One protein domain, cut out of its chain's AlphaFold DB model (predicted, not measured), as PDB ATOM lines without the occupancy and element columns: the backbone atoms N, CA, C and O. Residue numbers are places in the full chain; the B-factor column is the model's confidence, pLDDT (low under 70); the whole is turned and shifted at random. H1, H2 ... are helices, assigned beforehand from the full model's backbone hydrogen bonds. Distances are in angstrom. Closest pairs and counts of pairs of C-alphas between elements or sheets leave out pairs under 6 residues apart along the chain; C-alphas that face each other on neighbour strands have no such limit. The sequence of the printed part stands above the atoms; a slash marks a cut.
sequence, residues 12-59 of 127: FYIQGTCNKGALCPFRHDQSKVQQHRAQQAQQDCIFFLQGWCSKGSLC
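This is residues 12 to 59 of the 127 residues of an uncharacterized protein of Auxenochlorella protothecoides (UniProt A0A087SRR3). A single longer helix, H2, forms the connecting bar of a rod-like domain, with a small looped end at either side of it: one holds the short helix H1 and the wide loop of residues 16 to 29, the other the short helix H3 and the tail of residues 50 to 59. H1 folds back onto H2, while H3 has no helix packed on it, and the two ends stay well separated. The printed part has 48 residues with three named helices, H1, H2 and H3 in that order, and no named strand; the class is all helix, though under half of the residues, 21 of 48, are in named elements. The whole is only just loose, close to extended, with a radius of gyration of the C-alphas of 14.0 A and spans of 41 by 18 by 14 A.

H1 is residues 12 to 15, 5.0 A from first to last C-alpha, and begins at C-alpha 12 at (-3.938, -40.045, -40.006). Residues 16 to 29 hold no named element; their C-alphas lie 7 to 21 A from the mean of the C-alphas. H2 is residues 30 to 42, 18.7 A long, from C-alpha 30 at (-5.460, -29.204, -34.856) to C-alpha 42 at (11.484, -27.151, -42.440). H3 is residues 46 to 49, 5.0 A long, and ends at C-alpha 49 at (17.730, -32.500, -53.930).

H1 and H2 touch, with 7 pairs of C-alphas within 8 A. Their closest C-alphas are those of Ile 14 and Val 33, 4.4 A apart, and their centres are 10.4 A apart. H3 touches no helix: H1 and H3 are apart, and H2 and H3 are apart too, although they follow each other in the chain. In H2 every O i to N i+4 pair is within hydrogen-bond range. H1 and H3 are too short for such a pair; of the one O i to N i+3 pair in each, that of H3 is within range and that of H1 is not.

The two C-alphas farthest apart in the domain are those of Leu 23 and Gly 51, 41.2 A. The first and last printed C-alphas, of Phe 12 and Cys 59, are 18.6 A apart. The link from H1 to H2, 14 residues, is long, and the link from H2 to H3, 3 residues, is tight. The printed part has no cut. The mean pLDDT of the printed part is 89.1, and no printed residue is under 70.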
ATOM      1  N   PHE A  12      -3.216 -40.310 -38.754       93.25
ATOM      2  CA  PHE A  12      -3.938 -40.045 -40.006       93.25
ATOM      3  C   PHE A  12      -4.587 -38.660 -40.033       93.25
ATOM      4  O   PHE A  12      -4.677 -38.039 -41.088       93.25
ATOM      5  N   TYR A  13      -5.047 -38.145 -38.890       94.44
ATOM      6  CA  TYR A  13      -5.620 -36.800 -38.819       94.44
ATOM      7  C   TYR A  13      -4.535 -35.737 -38.967       94.44
ATOM      8  O   TYR A  13      -4.701 -34.796 -39.735       94.44
ATOM      9  N   ILE A  14      -3.393 -35.940 -38.305       92.44
ATOM     10  CA  ILE A  14      -2.216 -35.072 -38.421       92.44
ATOM     11  C   ILE A  14      -1.702 -35.024 -39.869       92.44
ATOM     12  O   ILE A  14      -1.320 -33.962 -40.358       92.44
ATOM     13  N   GLN A  15      -1.750 -36.154 -40.579       89.81
ATOM     14  CA  GLN A  15      -1.408 -36.240 -42.002       89.81
ATOM     15  C   GLN A  15      -2.515 -35.721 -42.939       89.81
ATOM     16  O   GLN A  15      -2.249 -35.487 -44.115       89.81
ATOM     17  N   GLY A  16      -3.740 -35.518 -42.443       89.69
ATOM     18  CA  GLY A  16      -4.889 -35.070 -43.236       89.69
ATOM     19  C   GLY A  16      -5.578 -36.167 -44.058       89.69
ATOM     20  O   GLY A  16      -6.340 -35.853 -44.966       89.69
ATOM     21  N   THR A  17      -5.327 -37.441 -43.759       91.44
ATOM     22  CA  THR A  17      -5.878 -38.615 -44.464       91.44
ATOM     23  C   THR A  17      -6.952 -39.359 -43.665       91.44
ATOM     24  O   THR A  17      -7.493 -40.363 -44.125       91.44
ATOM     25  N   CYS A  18      -7.287 -38.888 -42.459       93.75
ATOM     26  CA  CYS A  18      -8.317 -39.506 -41.627       93.75
ATOM     27  C   CYS A  18      -9.720 -39.322 -42.226       93.75
ATOM     28  O   CYS A  18     -10.220 -38.207 -42.340       93.75
ATOM     29  N   ASN A  19     -10.392 -40.435 -42.517       94.19
ATOM     30  CA  ASN A  19     -11.769 -40.487 -43.015       94.19
ATOM     31  C   ASN A  19     -12.818 -40.756 -41.918       94.19
ATOM     32  O   ASN A  19     -14.012 -40.777 -42.197       94.19
ATOM     33  N   LYS A  20     -12.394 -40.972 -40.665       90.38
ATOM     34  CA  LYS A  20     -13.282 -41.350 -39.547       90.38
ATOM     35  C   LYS A  20     -14.012 -40.161 -38.915       90.38
ATOM     36  O   LYS A  20     -14.957 -40.362 -38.154       90.38
ATOM     37  N   GLY A  21     -13.583 -38.931 -39.208       86.75
ATOM     38  CA  GLY A  21     -14.195 -37.716 -38.667       86.75
ATOM     39  C   GLY A  21     -14.278 -37.743 -37.137       86.75
ATOM     40  O   GLY A  21     -13.296 -38.049 -36.466       86.75
ATOM     41  N   ALA A  22     -15.457 -37.457 -36.586       84.94
ATOM     42  CA  ALA A  22     -15.696 -37.448 -35.139       84.94
ATOM     43  C   ALA A  22     -15.786 -38.851 -34.498       84.94
ATOM     44  O   ALA A  22     -15.723 -38.962 -33.279       84.94
ATOM     45  N   LEU A  23     -15.904 -39.921 -35.293       88.00
ATOM     46  CA  LEU A  23     -15.974 -41.308 -34.806       88.00
ATOM     47  C   LEU A  23     -14.583 -41.945 -34.629       88.00
ATOM     48  O   LEU A  23     -14.464 -43.148 -34.392       88.00
ATOM     49  N   CYS A  24     -13.509 -41.169 -34.794       89.69
ATOM     50  CA  CYS A  24     -12.153 -41.672 -34.638       89.69
ATOM     51  C   CYS A  24     -11.853 -41.970 -33.154       89.69
ATOM     52  O   CYS A  24     -12.043 -41.092 -32.316       89.69
ATOM     53  N   PRO A  25     -11.337 -43.167 -32.803       87.88
ATOM     54  CA  PRO A  25     -10.986 -43.507 -31.418       87.88
ATOM     55  C   PRO A  25      -9.740 -42.766 -30.901       87.88
ATOM     56  O   PRO A  25      -9.425 -42.839 -29.715       87.88
ATOM     57  N   PHE A  26      -9.020 -42.078 -31.790       89.44
ATOM     58  CA  PHE A  26      -7.806 -41.323 -31.495       89.44
ATOM     59  C   PHE A  26      -8.094 -39.823 -31.437       89.44
ATOM     60  O   PHE A  26      -9.031 -39.330 -32.064       89.44
ATOM     61  N   ARG A  27      -7.251 -39.072 -30.724       89.44
ATOM     62  CA  ARG A  27      -7.457 -37.630 -30.558       89.44
ATOM     63  C   ARG A  27      -7.156 -36.874 -31.853       89.44
ATOM     64  O   ARG A  27      -6.085 -37.027 -32.437       89.44
ATOM     65  N   HIS A  28      -8.091 -36.030 -32.275       92.31
ATOM     66  CA  HIS A  28      -7.905 -35.074 -33.363       92.31
ATOM     67  C   HIS A  28      -7.531 -33.714 -32.765       92.31
ATOM     68  O   HIS A  28      -8.392 -33.019 -32.234       92.31
ATOM     69  N   ASP A  29      -6.246 -33.360 -32.808       91.06
ATOM     70  CA  ASP A  29      -5.740 -32.070 -32.329       91.06
ATOM     71  C   ASP A  29      -5.210 -31.238 -33.501       91.06
ATOM     72  O   ASP A  29      -4.285 -31.645 -34.204       91.06
ATOM     73  N   GLN A  30      -5.811 -30.070 -33.729       90.44
ATOM     74  CA  GLN A  30      -5.460 -29.204 -34.856       90.44
ATOM     75  C   GLN A  30      -4.078 -28.553 -34.688       90.44
ATOM     76  O   GLN A  30      -3.386 -28.303 -35.676       90.44
ATOM     77  N   SER A  31      -3.633 -28.339 -33.449       91.62
ATOM     78  CA  SER A  31      -2.304 -27.799 -33.145       91.62
ATOM     79  C   SER A  31      -1.209 -28.745 -33.641       91.62
ATOM     80  O   SER A  31      -0.232 -28.304 -34.250       91.62
ATOM     81  N   LYS A  32      -1.402 -30.060 -33.469       91.44
ATOM     82  CA  LYS A  32      -0.498 -31.089 -34.006       91.44
ATOM     83  C   LYS A  32      -0.462 -31.111 -35.531       91.44
ATOM     84  O   LYS A  32       0.616 -31.288 -36.091       91.44
ATOM     85  N   VAL A  33      -1.588 -30.864 -36.206       90.69
ATOM     86  CA  VAL A  33      -1.622 -30.730 -37.676       90.69
ATOM     87  C   VAL A  33      -0.745 -29.557 -38.123       90.69
ATOM     88  O   VAL A  33       0.075 -29.704 -39.030       90.69
ATOM     89  N   GLN A  34      -0.882 -28.398 -37.473       90.44
ATOM     90  CA  GLN A  34      -0.098 -27.211 -37.815       90.44
ATOM     91  C   GLN A  34       1.394 -27.423 -37.546       90.44
ATOM     92  O   GLN A  34       2.224 -27.077 -38.385       90.44
ATOM     93  N   GLN A  35       1.731 -28.039 -36.412       91.19
ATOM     94  CA  GLN A  35       3.108 -28.389 -36.078       91.19
ATOM     95  C   GLN A  35       3.700 -29.354 -37.111       91.19
ATOM     96  O   GLN A  35       4.812 -29.134 -37.576       91.19
ATOM     97  N   HIS A  36       2.959 -30.386 -37.516       90.56
ATOM     98  CA  HIS A  36       3.419 -31.346 -38.515       90.56
ATOM     99  C   HIS A  36       3.652 -30.689 -39.882       90.56
ATOM    100  O   HIS A  36       4.685 -30.913 -40.506       90.56
ATOM    101  N   ARG A  37       2.757 -29.796 -40.323       87.06
ATOM    102  CA  ARG A  37       2.968 -29.007 -41.551       87.06
ATOM    103  C   ARG A  37       4.180 -28.081 -41.447       87.06
ATOM    104  O   ARG A  37       4.950 -27.984 -42.396       87.06
ATOM    105  N   ALA A  38       4.372 -27.429 -40.301       88.06
ATOM    106  CA  ALA A  38       5.540 -26.586 -40.064       88.06
ATOM    107  C   ALA A  38       6.845 -27.401 -40.092       88.06
ATOM    108  O   ALA A  38       7.826 -26.963 -40.684       88.06
ATOM    109  N   GLN A  39       6.844 -28.608 -39.521       88.62
ATOM    110  CA  GLN A  39       7.980 -29.530 -39.570       88.62
ATOM    111  C   GLN A  39       8.294 -29.970 -41.005       88.62
ATOM    112  O   GLN A  39       9.458 -29.975 -41.397       88.62
ATOM    113  N   GLN A  40       7.277 -30.292 -41.812       87.25
ATOM    114  CA  GLN A  40       7.463 -30.624 -43.231       87.25
ATOM    115  C   GLN A  40       8.055 -29.445 -44.013       87.25
ATOM    116  O   GLN A  40       8.996 -29.638 -44.776       87.25
ATOM    117  N   ALA A  41       7.592 -28.220 -43.746       84.06
ATOM    118  CA  ALA A  41       8.126 -27.006 -44.363       84.06
ATOM    119  C   ALA A  41       9.580 -26.686 -43.956       84.06
ATOM    120  O   ALA A  41      10.248 -25.909 -44.637       84.06
ATOM    121  N   GLN A  42      10.082 -27.264 -42.859       87.38
ATOM    122  CA  GLN A  42      11.484 -27.151 -42.440       87.38
ATOM    123  C   GLN A  42      12.387 -28.235 -43.039       87.38
ATOM    124  O   GLN A  42      13.602 -28.054 -43.059       87.38
ATOM    125  N   GLN A  43      11.820 -29.352 -43.499       89.19
ATOM    126  CA  GLN A  43      12.572 -30.479 -44.044       89.19
ATOM    127  C   GLN A  43      12.777 -30.314 -45.548       89.19
ATOM    128  O   GLN A  43      11.831 -30.030 -46.286       89.19
ATOM    129  N   ASP A  44      14.002 -30.531 -46.011       89.31
ATOM    130  CA  ASP A  44      14.330 -30.440 -47.429       89.31
ATOM    131  C   ASP A  44      13.779 -31.647 -48.204       89.31
ATOM    132  O   ASP A  44      13.851 -32.799 -47.769       89.31
ATOM    133  N   CYS A  45      13.201 -31.392 -49.377       89.31
ATOM    134  CA  CYS A  45      12.650 -32.453 -50.207       89.31
ATOM    135  C   CYS A  45      13.778 -33.273 -50.838       89.31
ATOM    136  O   CYS A  45      14.446 -32.817 -51.764       89.31
ATOM    137  N   ILE A  46      13.933 -34.522 -50.406       89.44
ATOM    138  CA  ILE A  46      14.960 -35.439 -50.927       89.44
ATOM    139  C   ILE A  46      14.844 -35.601 -52.454       89.44
ATOM    140  O   ILE A  46      15.845 -35.528 -53.159       89.44
ATOM    141  N   PHE A  47      13.627 -35.727 -52.988       91.25
ATOM    142  CA  PHE A  47      13.404 -35.846 -54.434       91.25
ATOM    143  C   PHE A  47      13.791 -34.580 -55.205       91.25
ATOM    144  O   PHE A  47      14.163 -34.658 -56.373       91.25
ATOM    145  N   PHE A  48      13.688 -33.407 -54.574       88.88
ATOM    146  CA  PHE A  48      14.123 -32.149 -55.178       88.88
ATOM    147  C   PHE A  48      15.642 -32.047 -55.165       88.88
ATOM    148  O   PHE A  48      16.229 -31.742 -56.197       88.88
ATOM    149  N   LEU A  49      16.273 -32.407 -54.042       87.25
ATOM    150  CA  LEU A  49      17.730 -32.500 -53.930       87.25
ATOM    151  C   LEU A  49      18.322 -33.446 -54.978       87.25
ATOM    152  O   LEU A  49      19.405 -33.197 -55.498       87.25
ATOM    153  N   GLN A  50      17.610 -34.520 -55.302       89.56
ATOM    154  CA  GLN A  50      18.049 -35.480 -56.303       89.56
ATOM    155  C   GLN A  50      17.609 -35.124 -57.743       89.56
ATOM    156  O   GLN A  50      18.086 -35.756 -58.682       89.56
ATOM    157  N   GLY A  51      16.720 -34.141 -57.942       87.88
ATOM    158  CA  GLY A  51      16.332 -33.621 -59.265       87.88
ATOM    159  C   GLY A  51      15.108 -34.256 -59.945       87.88
ATOM    160  O   GLY A  51      14.893 -34.029 -61.131       87.88
ATOM    161  N   TRP A  52      14.286 -35.033 -59.234       90.69
ATOM    162  CA  TRP A  52      13.122 -35.761 -59.783       90.69
ATOM    163  C   TRP A  52      11.815 -35.459 -59.037       90.69
ATOM    164  O   TRP A  52      10.818 -36.170 -59.172       90.69
ATOM    165  N   CYS A  53      11.777 -34.368 -58.267       90.19
ATOM    166  CA  CYS A  53      10.536 -33.893 -57.664       90.19
ATOM    167  C   CYS A  53       9.593 -33.310 -58.725       90.19
ATOM    168  O   CYS A  53       9.784 -32.199 -59.212       90.19
ATOM    169  N   SER A  54       8.513 -34.028 -59.020       89.94
ATOM    170  CA  SER A  54       7.445 -33.602 -59.935       89.94
ATOM    171  C   SER A  54       6.370 -32.730 -59.274       89.94
ATOM    172  O   SER A  54       5.494 -32.208 -59.958       89.94
ATOM    173  N   LYS A  55       6.425 -32.531 -57.947       85.56
ATOM    174  CA  LYS A  55       5.426 -31.740 -57.199       85.56
ATOM    175  C   LYS A  55       5.627 -30.226 -57.301       85.56
ATOM    176  O   LYS A  55       4.699 -29.481 -56.992       85.56
ATOM    177  N   GLY A  56       6.807 -29.759 -57.715       82.25
ATOM    178  CA  GLY A  56       7.100 -28.328 -57.848       82.25
ATOM    179  C   GLY A  56       6.757 -27.543 -56.574       82.25
ATOM    180  O   GLY A  56       7.189 -27.907 -55.484       82.25
ATOM    181  N   SER A  57       5.942 -26.494 -56.696       77.50
ATOM    182  CA  SER A  57       5.493 -25.643 -55.579       77.50
ATOM    183  C   SER A  57       4.391 -26.250 -54.702       77.50
ATOM    184  O   SER A  57       4.071 -25.691 -53.660       77.50
ATOM    185  N   LEU A  58       3.795 -27.376 -55.108       84.56
ATOM    186  CA  LEU A  58       2.810 -28.119 -54.307       84.56
ATOM    187  C   LEU A  58       3.480 -29.132 -53.369       84.56
ATOM    188  O   LEU A  58       2.803 -29.922 -52.708       84.56
ATOM    189  N   CYS A  59       4.813 -29.162 -53.332       87.50
ATOM    190  CA  CYS A  59       5.537 -30.029 -52.424       87.50
ATOM    191  C   CYS A  59       5.373 -29.520 -50.979       87.50
ATOM    192  O   CYS A  59       5.652 -28.353 -50.719       87.50
TER     193      CYS A  59